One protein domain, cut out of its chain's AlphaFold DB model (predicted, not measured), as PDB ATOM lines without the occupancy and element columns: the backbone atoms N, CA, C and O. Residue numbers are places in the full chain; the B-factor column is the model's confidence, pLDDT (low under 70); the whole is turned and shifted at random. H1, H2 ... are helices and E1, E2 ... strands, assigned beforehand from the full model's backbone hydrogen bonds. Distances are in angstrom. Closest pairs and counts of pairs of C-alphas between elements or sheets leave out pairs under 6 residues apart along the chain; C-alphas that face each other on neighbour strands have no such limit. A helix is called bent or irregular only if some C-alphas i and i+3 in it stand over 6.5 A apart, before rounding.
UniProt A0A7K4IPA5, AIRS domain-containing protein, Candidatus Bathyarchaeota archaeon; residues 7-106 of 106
ATOM      1  N   GLU A   7     119.231  73.469  79.982       93.88
ATOM      2  CA  GLU A   7     118.652  74.711  79.464       93.88
ATOM      3  C   GLU A   7     118.289  75.695  80.585       93.88
ATOM      4  O   GLU A   7     118.557  76.891  80.471       93.88
ATOM      5  N   GLU A   8     117.733  75.213  81.696       94.50
ATOM      6  CA  GLU A   8     117.448  76.049  82.869       94.50
ATOM      7  C   GLU A   8     118.732  76.531  83.544       94.50
ATOM      8  O   GLU A   8     118.832  77.710  83.888       94.50
ATOM      9  N   VAL A   9     119.745  75.664  83.659       93.31
ATOM     10  CA  VAL A   9     121.059  76.048  84.195       93.31
ATOM     11  C   VAL A   9     121.693  77.145  83.337       93.31
ATOM     12  O   VAL A   9     122.100  78.171  83.873       93.31
ATOM     13  N   LYS A  10     121.712  77.007  82.004       93.25
ATOM     14  CA  LYS A  10     122.232  78.062  81.109       93.25
ATOM     15  C   LYS A  10     121.504  79.394  81.294       93.25
ATOM     16  O   LYS A  10     122.148  80.442  81.303       93.25
ATOM     17  N   LYS A  11     120.175  79.366  81.452       95.12
ATOM     18  CA  LYS A  11     119.384  80.578  81.714       95.12
ATOM     19  C   LYS A  11     119.780  81.232  83.035       95.12
ATOM     20  O   LYS A  11     119.969  82.446  83.053       95.12
ATOM     21  N   LEU A  12     119.969  80.455  84.104       93.75
ATOM     22  CA  LEU A  12     120.436  80.977  85.392       93.75
ATOM     23  C   LEU A  12     121.826  81.609  85.286       93.75
ATOM     24  O   LEU A  12     122.054  82.687  85.826       93.75
ATOM     25  N   LEU A  13     122.734  80.979  84.541       93.31
ATOM     26  CA  LEU A  13     124.100  81.469  84.360       93.31
ATOM     27  C   LEU A  13     124.195  82.708  83.453       93.31
ATOM     28  O   LEU A  13     125.227  83.371  83.442       93.31
ATOM     29  N   SER A  14     123.132  83.073  82.724       93.50
ATOM     30  CA  SER A  14     123.149  84.211  81.788       93.50
ATOM     31  C   SER A  14     123.392  85.575  82.452       93.50
ATOM     32  O   SER A  14     123.822  86.511  81.780       93.50
ATOM     33  N   CYS A  15     123.152  85.698  83.763       93.88
ATOM     34  CA  CYS A  15     123.431  86.921  84.517       93.88
ATOM     35  C   CYS A  15     124.905  87.054  84.945       93.88
ATOM     36  O   CYS A  15     125.319  88.133  85.379       93.88
ATOM     37  N   VAL A  16     125.702  85.986  84.821       92.44
ATOM     38  CA  VAL A  16     127.121  85.990  85.180       92.44
ATOM     39  C   VAL A  16     127.897  86.770  84.121       92.44
ATOM     40  O   VAL A  16     127.934  86.413  82.943       92.44
ATOM     41  N   LYS A  17     128.532  87.867  84.541       93.19
ATOM     42  CA  LYS A  17     129.372  88.674  83.654       93.19
ATOM     43  C   LYS A  17     130.646  87.913  83.303       93.19
ATOM     44  O   LYS A  17     131.256  87.281  84.161       93.19
ATOM     45  N   ARG A  18     131.079  88.033  82.049       91.12
ATOM     46  CA  ARG A  18     132.389  87.529  81.623       91.12
ATOM     47  C   ARG A  18     133.495  88.349  82.281       91.12
ATOM     48  O   ARG A  18     133.443  89.575  82.274       91.12
ATOM     49  N   GLU A  19     134.501  87.657  82.791       94.69
ATOM     50  CA  GLU A  19     135.711  88.226  83.379       94.69
ATOM     51  C   GLU A  19     136.908  87.603  82.644       94.69
ATOM     52  O   GLU A  19     137.010  86.377  82.632       94.69
ATOM     53  N   PRO A  20     137.794  88.396  82.011       94.12
ATOM     54  CA  PRO A  20     138.937  87.874  81.257       94.12
ATOM     55  C   PRO A  20     139.865  86.956  82.055       94.12
ATOM     56  O   PRO A  20     140.506  86.081  81.479       94.12
ATOM     57  N   ARG A  21     139.933  87.137  83.379       96.69
ATOM     58  CA  ARG A  21     140.715  86.269  84.270       96.69
ATOM     59  C   ARG A  21     140.039  84.927  84.563       96.69
ATOM     60  O   ARG A  21     140.657  84.081  85.190       96.69
ATOM     61  N   VAL A  22     138.802  84.696  84.132       96.31
ATOM     62  CA  VAL A  22     138.125  83.397  84.265       96.31
ATOM     63  C   VAL A  22     138.293  82.628  82.956       96.31
ATOM     64  O   VAL A  22     137.616  82.905  81.967       96.31
ATOM     65  N   ILE A  23     139.212  81.663  82.955       95.88
ATOM     66  CA  ILE A  23     139.558  80.839  81.789       95.88
ATOM     67  C   ILE A  23     138.419  79.870  81.467       95.88
ATOM     68  O   ILE A  23     138.024  79.739  80.309       95.88
ATOM     69  N   ILE A  24     137.878  79.213  82.497       95.44
ATOM     70  CA  ILE A  24     136.713  78.331  82.379       95.44
ATOM     71  C   ILE A  24     135.571  78.949  83.188       95.44
ATOM     72  O   ILE A  24     135.612  78.896  84.422       95.44
ATOM     73  N   PRO A  25     134.582  79.579  82.523       93.25
ATOM     74  CA  PRO A  25     133.429  80.153  83.196       93.25
ATOM     75  C   PRO A  25     132.432  79.062  83.611       93.25
ATOM     76  O   PRO A  25     132.472  77.951  83.075       93.25
ATOM     77  N   PRO A  26     131.474  79.383  84.498       90.94
ATOM     78  CA  PRO A  26     130.378  78.479  84.817       90.94
ATOM     79  C   PRO A  26     129.625  78.052  83.551       90.94
ATOM     80  O   PRO A  26     129.154  78.892  82.779       90.94
ATOM     81  N   SER A  27     129.492  76.744  83.340       90.38
ATOM     82  CA  SER A  27     128.755  76.163  82.218       90.38
ATOM     83  C   SER A  27     128.336  74.730  82.560       90.38
ATOM     84  O   SER A  27     129.056  74.051  83.290       90.38
ATOM     85  N   PRO A  28     127.212  74.219  82.019       91.25
ATOM     86  CA  PRO A  28     126.889  72.802  82.146       91.25
ATOM     87  C   PRO A  28     128.028  71.912  81.633       91.25
ATOM     88  O   PRO A  28     128.607  72.200  80.583       91.25
ATOM     89  N   GLY A  29     128.299  70.822  82.357       89.06
ATOM     90  CA  GLY A  29     129.338  69.841  82.025       89.06
ATOM     91  C   GLY A  29     130.738  70.169  82.552       89.06
ATOM     92  O   GLY A  29     131.667  69.434  82.238       89.06
ATOM     93  N   PHE A  30     130.889  71.244  83.327       91.62
ATOM     94  CA  PHE A  30     132.130  71.599  84.010       91.62
ATOM     95  C   PHE A  30     131.914  71.535  85.521       91.62
ATOM     96  O   PHE A  30     131.026  72.215  86.035       91.62
ATOM     97  N   ASP A  31     132.738  70.749  86.211       92.25
ATOM     98  CA  ASP A  31     132.646  70.563  87.666       92.25
ATOM     99  C   ASP A  31     133.426  71.634  88.454       92.25
ATOM    100  O   ASP A  31     133.194  71.835  89.638       92.25
ATOM    101  N   SER A  32     134.321  72.380  87.794       96.25
ATOM    102  CA  SER A  32     135.110  73.463  88.395       96.25
ATOM    103  C   SER A  32     135.180  74.706  87.506       96.25
ATOM    104  O   SER A  32     135.091  74.632  86.277       96.25
ATOM    105  N   GLY A  33     135.420  75.861  88.131       95.81
ATOM    106  CA  GLY A  33     135.845  77.085  87.448       95.81
ATOM    107  C   GLY A  33     137.365  77.248  87.487       95.81
ATOM    108  O   GLY A  33     138.002  76.947  88.498       95.81
ATOM    109  N   VAL A  34     137.957  77.774  86.411       97.44
ATOM    110  CA  VAL A  34     139.412  77.993  86.308       97.44
ATOM    111  C   VAL A  34     139.710  79.479  86.177       97.44
ATOM    112  O   VAL A  34     139.167  80.150  85.300       97.44
ATOM    113  N   HIS A  35     140.593  79.978  87.036       97.12
ATOM    114  CA  HIS A  35     140.869  81.399  87.210       97.12
ATOM    115  C   HIS A  35     142.366  81.662  87.055       97.12
ATOM    116  O   HIS A  35     143.178  80.974  87.665       97.12
ATOM    117  N   LEU A  36     142.738  82.660  86.262       97.62
ATOM    118  CA  LEU A  36     144.106  83.133  86.128       97.62
ATOM    119  C   LEU A  36     144.415  84.119  87.256       97.62
ATOM    120  O   LEU A  36     143.789  85.181  87.355       97.62
ATOM    121  N   ILE A  37     145.389  83.768  88.085       95.94
ATOM    122  CA  ILE A  37     145.950  84.633  89.121       95.94
ATOM    123  C   ILE A  37     147.449  84.700  88.856       95.94
ATOM    124  O   ILE A  37     148.145  83.691  88.958       95.94
ATOM    125  N   ASP A  38     147.918  85.886  88.472       94.81
ATOM    126  CA  ASP A  38     149.275  86.119  87.979       94.81
ATOM    127  C   ASP A  38     149.637  85.156  86.832       94.81
ATOM    128  O   ASP A  38     149.019  85.203  85.767       94.81
ATOM    129  N   ASP A  39     150.619  84.280  87.039       95.44
ATOM    130  CA  ASP A  39     151.104  83.288  86.079       95.44
ATOM    131  C   ASP A  39     150.555  81.870  86.329       95.44
ATOM    132  O   ASP A  39     151.009  80.908  85.704       95.44
ATOM    133  N   LYS A  40     149.572  81.716  87.230       95.69
ATOM    134  CA  LYS A  40     149.031  80.411  87.647       95.69
ATOM    135  C   LYS A  40     147.524  80.304  87.461       95.69
ATOM    136  O   LYS A  40     146.778  81.275  87.556       95.69
ATOM    137  N   CYS A  41     147.070  79.069  87.262       96.81
ATOM    138  CA  CYS A  41     145.653  78.727  87.241       96.81
ATOM    139  C   CYS A  41     145.205  78.233  88.619       96.81
ATOM    140  O   CYS A  41     145.736  77.250  89.133       96.81
ATOM    141  N   LEU A  42     144.191  78.883  89.183       97.31
ATOM    142  CA  LEU A  42     143.459  78.417  90.350       97.31
ATOM    143  C   LEU A  42     142.177  77.714  89.894       97.31
ATOM    144  O   LEU A  42     141.310  78.321  89.257       97.31
ATOM    145  N   VAL A  43     142.061  76.436  90.240       97.88
ATOM    146  CA  VAL A  43     140.849  75.637  90.028       97.88
ATOM    147  C   VAL A  43     140.033  75.658  91.310       97.88
ATOM    148  O   VAL A  43     140.563  75.391  92.386       97.88
ATOM    149  N   VAL A  44     138.753  76.001  91.197       96.56
ATOM    150  CA  VAL A  44     137.840  76.101  92.338       96.56
ATOM    151  C   VAL A  44     136.586  75.297  92.036       96.56
ATOM    152  O   VAL A  44     135.924  75.552  91.027       96.56
ATOM    153  N   SER A  45     136.251  74.374  92.937       96.25
ATOM    154  CA  SER A  45     134.954  73.699  92.981       96.25
ATOM    155  C   SER A  45     134.259  73.945  94.321       96.25
ATOM    156  O   SER A  45     134.889  74.279  95.327       96.25
ATOM    157  N   THR A  46     132.944  73.768  94.311       93.88
ATOM    158  CA  THR A  46     132.109  73.625  95.495       93.88
ATOM    159  C   THR A  46     131.079  72.534  95.228       93.88
ATOM    160  O   THR A  46     130.347  72.608  94.245       93.88
ATOM    161  N   ASP A  47     130.947  71.586  96.153       92.12
ATOM    162  CA  ASP A  47     129.899  70.565  96.103       92.12
ATOM    163  C   ASP A  47     129.216  70.457  97.479       92.12
ATOM    164  O   ASP A  47     129.886  70.207  98.489       92.12
ATOM    165  N   PRO A  48     127.898  70.711  97.578       90.12
ATOM    166  CA  PRO A  48     127.182  70.548  98.830       90.12
ATOM    167  C   PRO A  48     127.050  69.066  99.223       90.12
ATOM    168  O   PRO A  48     126.291  68.301  98.631       90.12
ATOM    169  N   CYS A  49     127.687  68.680 100.329       92.94
ATOM    170  CA  CYS A  49     127.519  67.349 100.911       92.94
ATOM    171  C   CYS A  49     126.147  67.223 101.606       92.94
ATOM    172  O   CYS A  49     125.970  67.637 102.754       92.94
ATOM    173  N   ILE A  50     125.142  66.696 100.899       91.19
ATOM    174  CA  ILE A  50     123.756  66.573 101.387       91.19
ATOM    175  C   ILE A  50     123.242  65.148 101.157       91.19
ATOM    176  O   ILE A  50     123.489  64.543 100.120       91.19
ATOM    177  N   GLY A  51     122.461  64.625 102.108       89.94
ATOM    178  CA  GLY A  51     121.747  63.353 101.938       89.94
ATOM    179  C   GLY A  51     122.643  62.115 101.989       89.94
ATOM    180  O   GLY A  51     122.251  61.055 101.503       89.94
ATOM    181  N   VAL A  52     123.834  62.239 102.576       93.56
ATOM    182  CA  VAL A  52     124.789  61.139 102.744       93.56
ATOM    183  C   VAL A  52     124.687  60.524 104.148       93.56
ATOM    184  O   VAL A  52     124.310  61.221 105.095       93.56
ATOM    185  N   PRO A  53     125.021  59.233 104.330       94.62
ATOM    186  CA  PRO A  53     125.062  58.619 105.656       94.62
ATOM    187  C   PRO A  53     126.081  59.298 106.584       94.62
ATOM    188  O   PRO A  53     127.219  59.524 106.180       94.62
ATOM    189  N   GLU A  54     125.713  59.522 107.850       92.19
ATOM    190  CA  GLU A  54     126.541  60.223 108.856       92.19
ATOM    191  C   GLU A  54     127.945  59.613 109.018       92.19
ATOM    192  O   GLU A  54     128.940  60.332 109.096       92.19
ATOM    193  N   LYS A  55     128.052  58.280 108.934       95.38
ATOM    194  CA  LYS A  55     129.331  57.547 109.003       95.38
ATOM    195  C   LYS A  55     130.346  57.897 107.904       95.38
ATOM    196  O   LYS A  55     131.512  57.542 108.035       95.38
ATOM    197  N   TRP A  56     129.899  58.505 106.806       96.75
ATOM    198  CA  TRP A  56     130.741  58.895 105.671       96.75
ATOM    199  C   TRP A  56     130.742  60.402 105.434       96.75
ATOM    200  O   TRP A  56     131.399  60.867 104.506       96.75
ATOM    201  N   PHE A  57     129.986  61.162 106.228       96.94
ATOM    202  CA  PHE A  57     129.670  62.548 105.916       96.94
ATOM    203  C   PHE A  57     130.933  63.401 105.830       96.94
ATOM    204  O   PHE A  57     131.149  64.057 104.817       96.94
ATOM    205  N   GLY A  58     131.799  63.362 106.845       97.25
ATOM    206  CA  GLY A  58     133.011  64.186 106.849       97.25
ATOM    207  C   GLY A  58     134.029  63.755 105.795       97.25
ATOM    208  O   GLY A  58     134.699  64.599 105.211       97.25
ATOM    209  N   TRP A  59     134.098  62.458 105.482       97.69
ATOM    210  CA  TRP A  59     134.961  61.967 104.404       97.69
ATOM    211  C   TRP A  59     134.501  62.479 103.032       97.69
ATOM    212  O   TRP A  59     135.309  63.006 102.264       97.69
ATOM    213  N   LEU A  60     133.197  62.376 102.746       97.50
ATOM    214  CA  LEU A  60     132.596  62.835 101.487       97.50
ATOM    215  C   LEU A  60     132.608  64.362 101.365       97.50
ATOM    216  O   LEU A  60     132.794  64.875 100.267       97.50
ATOM    217  N   LEU A  61     132.477  65.078 102.484       96.44
ATOM    218  CA  LEU A  61     132.575  66.537 102.551       96.44
ATOM    219  C   LEU A  61     133.896  67.064 101.973       96.44
ATOM    220  O   LEU A  61     133.896  68.107 101.327       96.44
ATOM    221  N   ILE A  62     134.997  66.332 102.167       97.50
ATOM    222  CA  ILE A  62     136.293  66.642 101.547       97.50
ATOM    223  C   ILE A  62     136.348  66.120 100.110       97.50
ATOM    224  O   ILE A  62     136.691  66.857  99.185       97.50
ATOM    225  N   HIS A  63     136.015  64.843  99.917       96.88
ATOM    226  CA  HIS A  63     136.319  64.149  98.668       96.88
ATOM    227  C   HIS A  63     135.450  64.577  97.487       96.88
ATOM    228  O   HIS A  63     135.951  64.523  96.371       96.88
ATOM    229  N   TYR A  64     134.210  65.033  97.695       96.19
ATOM    230  CA  TYR A  64     133.385  65.570  96.603       96.19
ATOM    231  C   TYR A  64     134.013  66.826  95.986       96.19
ATOM    232  O   TYR A  64     134.337  66.845  94.802       96.19
ATOM    233  N   ALA A  65     134.309  67.841  96.803       95.94
ATOM    234  CA  ALA A  65     134.943  69.061  96.306       95.94
ATOM    235  C   ALA A  65     136.357  68.797  95.747       95.94
ATOM    236  O   ALA A  65     136.742  69.362  94.724       95.94
ATOM    237  N   ALA A  66     137.135  67.921  96.396       97.25
ATOM    238  CA  ALA A  66     138.477  67.573  95.935       97.25
ATOM    239  C   ALA A  66     138.463  66.799  94.604       97.25
ATOM    240  O   ALA A  66     139.336  67.038  93.764       97.25
ATOM    241  N   SER A  67     137.491  65.903  94.381       96.94
ATOM    242  CA  SER A  67     137.400  65.149  93.126       96.94
ATOM    243  C   SER A  67     137.124  66.052  91.932       96.94
ATOM    244  O   SER A  67     137.751  65.873  90.890       96.94
ATOM    245  N   ASP A  68     136.269  67.059  92.091       97.00
ATOM    246  CA  ASP A  68     135.952  68.000  91.013       97.00
ATOM    247  C   ASP A  68     137.171  68.826  90.596       97.00
ATOM    248  O   ASP A  68     137.391  69.064  89.409       97.00
ATOM    249  N   VAL A  69     138.002  69.227  91.564       97.75
ATOM    250  CA  VAL A  69     139.281  69.898  91.292       97.75
ATOM    251  C   VAL A  69     140.252  68.944  90.590       97.75
ATOM    252  O   VAL A  69     140.903  69.325  89.612       97.75
ATOM    253  N   ALA A  70     140.327  67.690  91.044       97.31
ATOM    254  CA  ALA A  70     141.217  66.682  90.472       97.31
ATOM    255  C   ALA A  70     140.851  66.301  89.027       97.31
ATOM    256  O   ALA A  70     141.749  66.077  88.212       97.31
ATOM    257  N   LEU A  71     139.561  66.281  88.667       96.19
ATOM    258  CA  LEU A  71     139.094  66.032  87.293       96.19
ATOM    259  C   LEU A  71     139.587  67.086  86.290       96.19
ATOM    260  O   LEU A  71     139.721  66.798  85.101       96.19
ATOM    261  N   PHE A  72     139.927  68.284  86.770       95.88
ATOM    262  CA  PHE A  72     140.536  69.353  85.976       95.88
ATOM    263  C   PHE A  72     142.069  69.246  85.904       95.88
ATOM    264  O   PHE A  72     142.728  70.135  85.364       95.88
ATOM    265  N   GLY A  73     142.653  68.169  86.440       95.81
ATOM    266  CA  GLY A  73     144.096  67.934  86.457       95.81
ATOM    267  C   GLY A  73     144.856  68.796  87.466       95.81
ATOM    268  O   GLY A  73     146.085  68.845  87.418       95.81
ATOM    269  N   ALA A  74     144.152  69.479  88.372       97.00
ATOM    270  CA  ALA A  74     144.762  70.261  89.438       97.00
ATOM    271  C   ALA A  74     144.898  69.430  90.716       97.00
ATOM    272  O   ALA A  74     144.030  68.628  91.056       97.00
ATOM    273  N   LYS A  75     145.986  69.652  91.457       96.44
ATOM    274  CA  LYS A  75     146.140  69.106  92.805       96.44
ATOM    275  C   LYS A  75     145.280  69.932  93.774       96.44
ATOM    276  O   LYS A  75     145.465  71.148  93.825       96.44
ATOM    277  N   PRO A  76     144.368  69.317  94.549       96.94
ATOM    278  CA  PRO A  76     143.702  70.010  95.646       96.94
ATOM    279  C   PRO A  76     144.734  70.399  96.718       96.94
ATOM    280  O   PRO A  76     145.416  69.531  97.255       96.94
ATOM    281  N   GLU A  77     144.873  71.696  97.004       95.19
ATOM    282  CA  GLU A  77     145.832  72.223  98.001       95.19
ATOM    283  C   GLU A  77     145.138  72.908  99.188       95.19
ATOM    284  O   GLU A  77     145.701  73.016 100.272       95.19
ATOM    285  N   TYR A  78     143.906  73.386  98.988       94.75
ATOM    286  CA  TYR A  78     143.141  74.127  99.986       94.75
ATOM    287  C   TYR A  78     141.682  73.677  99.960       94.75
ATOM    288  O   TYR A  78     141.149  73.337  98.903       94.75
ATOM    289  N   CYS A  79     141.019  73.716 101.114       95.06
ATOM    290  CA  CYS A  79     139.606  73.384 101.247       95.06
ATOM    291  C   CYS A  79     138.925  74.374 102.198       95.06
ATOM    292  O   CYS A  79     139.472  74.713 103.248       95.06
ATOM    293  N   ALA A  80     137.728  74.827 101.828       95.19
ATOM    294  CA  ALA A  80     136.847  75.596 102.695       95.19
ATOM    295  C   ALA A  80     135.597  74.761 102.984       95.19
ATOM    296  O   ALA A  80     134.954  74.266 102.061       95.19
ATOM    297  N   ILE A  81     135.251  74.616 104.264       94.19
ATOM    298  CA  ILE A  81     134.141  73.768 104.707       94.19
ATOM    299  C   ILE A  81     133.054  74.637 105.330       94.19
ATOM    300  O   ILE A  81     133.323  75.442 106.220       94.19
ATOM    301  N   ASN A  82     131.811  74.427 104.895       94.25
ATOM    302  CA  ASN A  82     130.622  74.973 105.537       94.25
ATOM    303  C   ASN A  82     129.776  73.822 106.093       94.25
ATOM    304  O   ASN A  82     129.139  73.096 105.330       94.25
ATOM    305  N   LEU A  83     129.782  73.650 107.416       94.50
ATOM    306  CA  LEU A  83     129.060  72.580 108.099       94.50
ATOM    307  C   LEU A  83     127.897  73.164 108.903       94.50
ATOM    308  O   LEU A  83     128.096  73.885 109.877       94.50
ATOM    309  N   LEU A  84     126.676  72.838 108.483       94.50
ATOM    310  CA  LEU A  84     125.438  73.346 109.068       94.50
ATOM    311  C   LEU A  84     124.536  72.176 109.462       94.50
ATOM    312  O   LEU A  84     124.430  71.192 108.733       94.50
ATOM    313  N   GLY A  85     123.850  72.308 110.594       92.81
ATOM    314  CA  GLY A  85     122.843  71.355 111.052       92.81
ATOM    315  C   GLY A  85     121.616  72.075 111.618       92.81
ATOM    316  O   GLY A  85     121.715  73.251 111.982       92.81
ATOM    317  N   PRO A  86     120.452  71.406 111.685       94.44
ATOM    318  CA  PRO A  86     119.302  71.897 112.437       94.44
ATOM    319  C   PRO A  86     119.664  72.291 113.873       94.44
ATOM    320  O   PRO A  86     120.599  71.761 114.464       94.44
ATOM    321  N   SER A  87     118.863  73.162 114.490       95.38
ATOM    322  CA  SER A  87     119.066  73.571 115.890       95.38
ATOM    323  C   SER A  87     118.974  72.418 116.896       95.38
ATOM    324  O   SER A  87     119.462  72.541 118.015       95.38
ATOM    325  N   SER A  88     118.354  71.301 116.513       96.88
ATOM    326  CA  SER A  88     118.290  70.070 117.301       96.88
ATOM    327  C   SER A  88     119.529  69.180 117.162       96.88
ATOM    328  O   SER A  88     119.630  68.181 117.879       96.88
ATOM    329  N   THR A  89     120.452  69.495 116.247       95.62
ATOM    330  CA  THR A  89     121.679  68.722 116.063       95.62
ATOM    331  C   THR A  89     122.570  68.872 117.284       95.62
ATOM    332  O   THR A  89     122.884  69.974 117.733       95.62
ATOM    333  N   LYS A  90     122.991  67.730 117.818       96.94
ATOM    334  CA  LYS A  90     123.876  67.671 118.968       96.94
ATOM    335  C   LYS A  90     125.303  68.087 118.574       96.94
ATOM    336  O   LYS A  90     125.760  67.666 117.510       96.94
ATOM    337  N   PRO A  91     126.025  68.862 119.408       97.19
ATOM    338  CA  PRO A  91     127.420  69.234 119.151       97.19
ATOM    339  C   PRO A  91     128.327  68.041 118.821       97.19
ATOM    340  O   PRO A  91     129.206  68.150 117.969       97.19
ATOM    341  N   GLU A  92     128.075  66.884 119.431       97.56
ATOM    342  CA  GLU A  92     128.863  65.664 119.246       97.56
ATOM    343  C   GLU A  92     128.875  65.174 117.791       97.56
ATOM    344  O   GLU A  92     129.926  64.753 117.309       97.56
ATOM    345  N   SER A  93     127.759  65.307 117.063       96.12
ATOM    346  CA  SER A  93     127.708  64.960 115.635       96.12
ATOM    347  C   SER A  93     128.656  65.839 114.816       96.12
ATOM    348  O   SER A  93     129.345  65.346 113.926       96.12
ATOM    349  N   PHE A  94     128.760  67.136 115.131       96.75
ATOM    350  CA  PHE A  94     129.705  68.024 114.446       96.75
ATOM    351  C   PHE A  94     131.155  67.624 114.718       96.75
ATOM    352  O   PHE A  94     131.976  67.647 113.802       96.75
ATOM    353  N   TYR A  95     131.474  67.225 115.951       97.56
ATOM    354  CA  TYR A  95     132.817  66.759 116.299       97.56
ATOM    355  C   TYR A  95     133.180  65.469 115.566       97.56
ATOM    356  O   TYR A  95     134.291  65.354 115.046       97.56
ATOM    357  N   GLU A  96     132.250  64.518 115.474       97.62
ATOM    358  CA  GLU A  96     132.472  63.270 114.746       97.62
ATOM    359  C   GLU A  96     132.683  63.519 113.248       97.62
ATOM    360  O   GLU A  96     133.650  63.015 112.669       97.62
ATOM    361  N   ILE A  97     131.840  64.357 112.636       97.44
ATOM    362  CA  ILE A  97     131.966  64.741 111.225       97.44
ATOM    363  C   ILE A  97     133.303  65.442 110.973       97.44
ATOM    364  O   ILE A  97     134.013  65.087 110.034       97.44
ATOM    365  N   MET A  98     133.686  66.402 111.817       97.69
ATOM    366  CA  MET A  98     134.957  67.107 111.643       97.69
ATOM    367  C   MET A  98     136.163  66.189 111.835       97.69
ATOM    368  O   MET A  98     137.125  66.302 111.084       97.69
ATOM    369  N   ASN A  99     136.109  65.225 112.756       97.81
ATOM    370  CA  ASN A  99     137.164  64.220 112.900       97.81
ATOM    371  C   ASN A  99     137.312  63.351 111.638       97.81
ATOM    372  O   ASN A  99     138.431  63.036 111.236       97.81
ATOM    373  N   GLN A 100     136.203  62.973 110.991       98.06
ATOM    374  CA  GLN A 100     136.251  62.284 109.695       98.06
ATOM    375  C   GLN A 100     136.867  63.179 108.608       98.06
ATOM    376  O   GLN A 100     137.715  62.710 107.853       98.06
ATOM    377  N   ALA A 101     136.463  64.451 108.541       97.62
ATOM    378  CA  ALA A 101     136.957  65.405 107.549       97.62
ATOM    379  C   ALA A 101     138.462  65.669 107.703       97.62
ATOM    380  O   ALA A 101     139.186  65.611 106.716       97.62
ATOM    381  N   CYS A 102     138.951  65.869 108.931       97.06
ATOM    382  CA  CYS A 102     140.379  66.056 109.195       97.06
ATOM    383  C   CYS A 102     141.205  64.861 108.707       97.06
ATOM    384  O   CYS A 102     142.142  65.053 107.940       97.06
ATOM    385  N   LYS A 103     140.797  63.632 109.050       97.62
ATOM    386  CA  LYS A 103     141.465  62.406 108.575       97.62
ATOM    387  C   LYS A 103     141.425  62.246 107.056       97.62
ATOM    388  O   LYS A 103     142.294  61.607 106.484       97.62
ATOM    389  N   ALA A 104     140.383  62.762 106.411       97.00
ATOM    390  CA  ALA A 104     140.226  62.716 104.962       97.00
ATOM    391  C   ALA A 104     141.064  63.780 104.229       97.00
ATOM    392  O   ALA A 104     141.230  63.669 103.019       97.00
ATOM    393  N   SER A 105     141.537  64.807 104.942       94.25
ATOM    394  CA  SER A 105     142.337  65.916 104.404       94.25
ATOM    395  C   SER A 105     143.844  65.801 104.670       94.25
ATOM    396  O   SER A 105     144.588  66.688 104.257       94.25
ATOM    397  N   GLU A 106     144.267  64.757 105.390       85.75
ATOM    398  CA  GLU A 106     145.677  64.370 105.571       85.75
ATOM    399  C   GLU A 106     146.254  63.761 104.285       85.75
ATOM    400  O   GLU A 106     147.411  64.108 103.951       85.75
TER     401      GLU A 106
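Overview. This is residues 7 to 106 of the 106 residues of the protein "AIRS domain-containing protein" of Candidatus Bathyarchaeota archaeon (UniProt A0A7K4IPA5). A small sheet, E1 - E2 - E3, lies at one end and H3 at the other, with H2 between and H1 off by itself. Mixed in class, the 100 printed residues include H1 E1 E2 E3 H2 H3, in that order; the strands form a meander, each the antiparallel neighbour of the one before. The whole is loose, radius of gyration of the C-alphas 16.1 A, spans 45 by 32 by 19 A.

Along the chain. H1, residues 7 to 13, begins at C-alpha 7 (118.652, 74.711, 79.464). E1 is 22 to 24, E2 33 to 37, E3 40 to 44. H2, 54 to 71, spans 25.6 A and is irregular: C-alphas 55 and 58 are 7.9 A apart. H3, 91 to 104, spans 20.2 A, ending at C-alpha 104 (140.226, 62.716, 104.962).

Arrangement. Within hydrogen-bond range are N 23 and O 34, 2.8 A, in hairpin E1 and E2, and N 42 and O 35, 2.8 A, in hairpin E2 and E3. H2 only grazes the sheet, with residues 65 to 70. H2 and H3 touch, closest at the C-alphas of Gly 58 and Ala 101, 4.2 A. Every O i to N i+4 pair is within range in H1 and H3, 10 of 14 in H2.

Size, cuts and confidence. The printed part has no cut. H2 to H3 is a long link, residues 72 to 90. No printed residue is under 70 pLDDT.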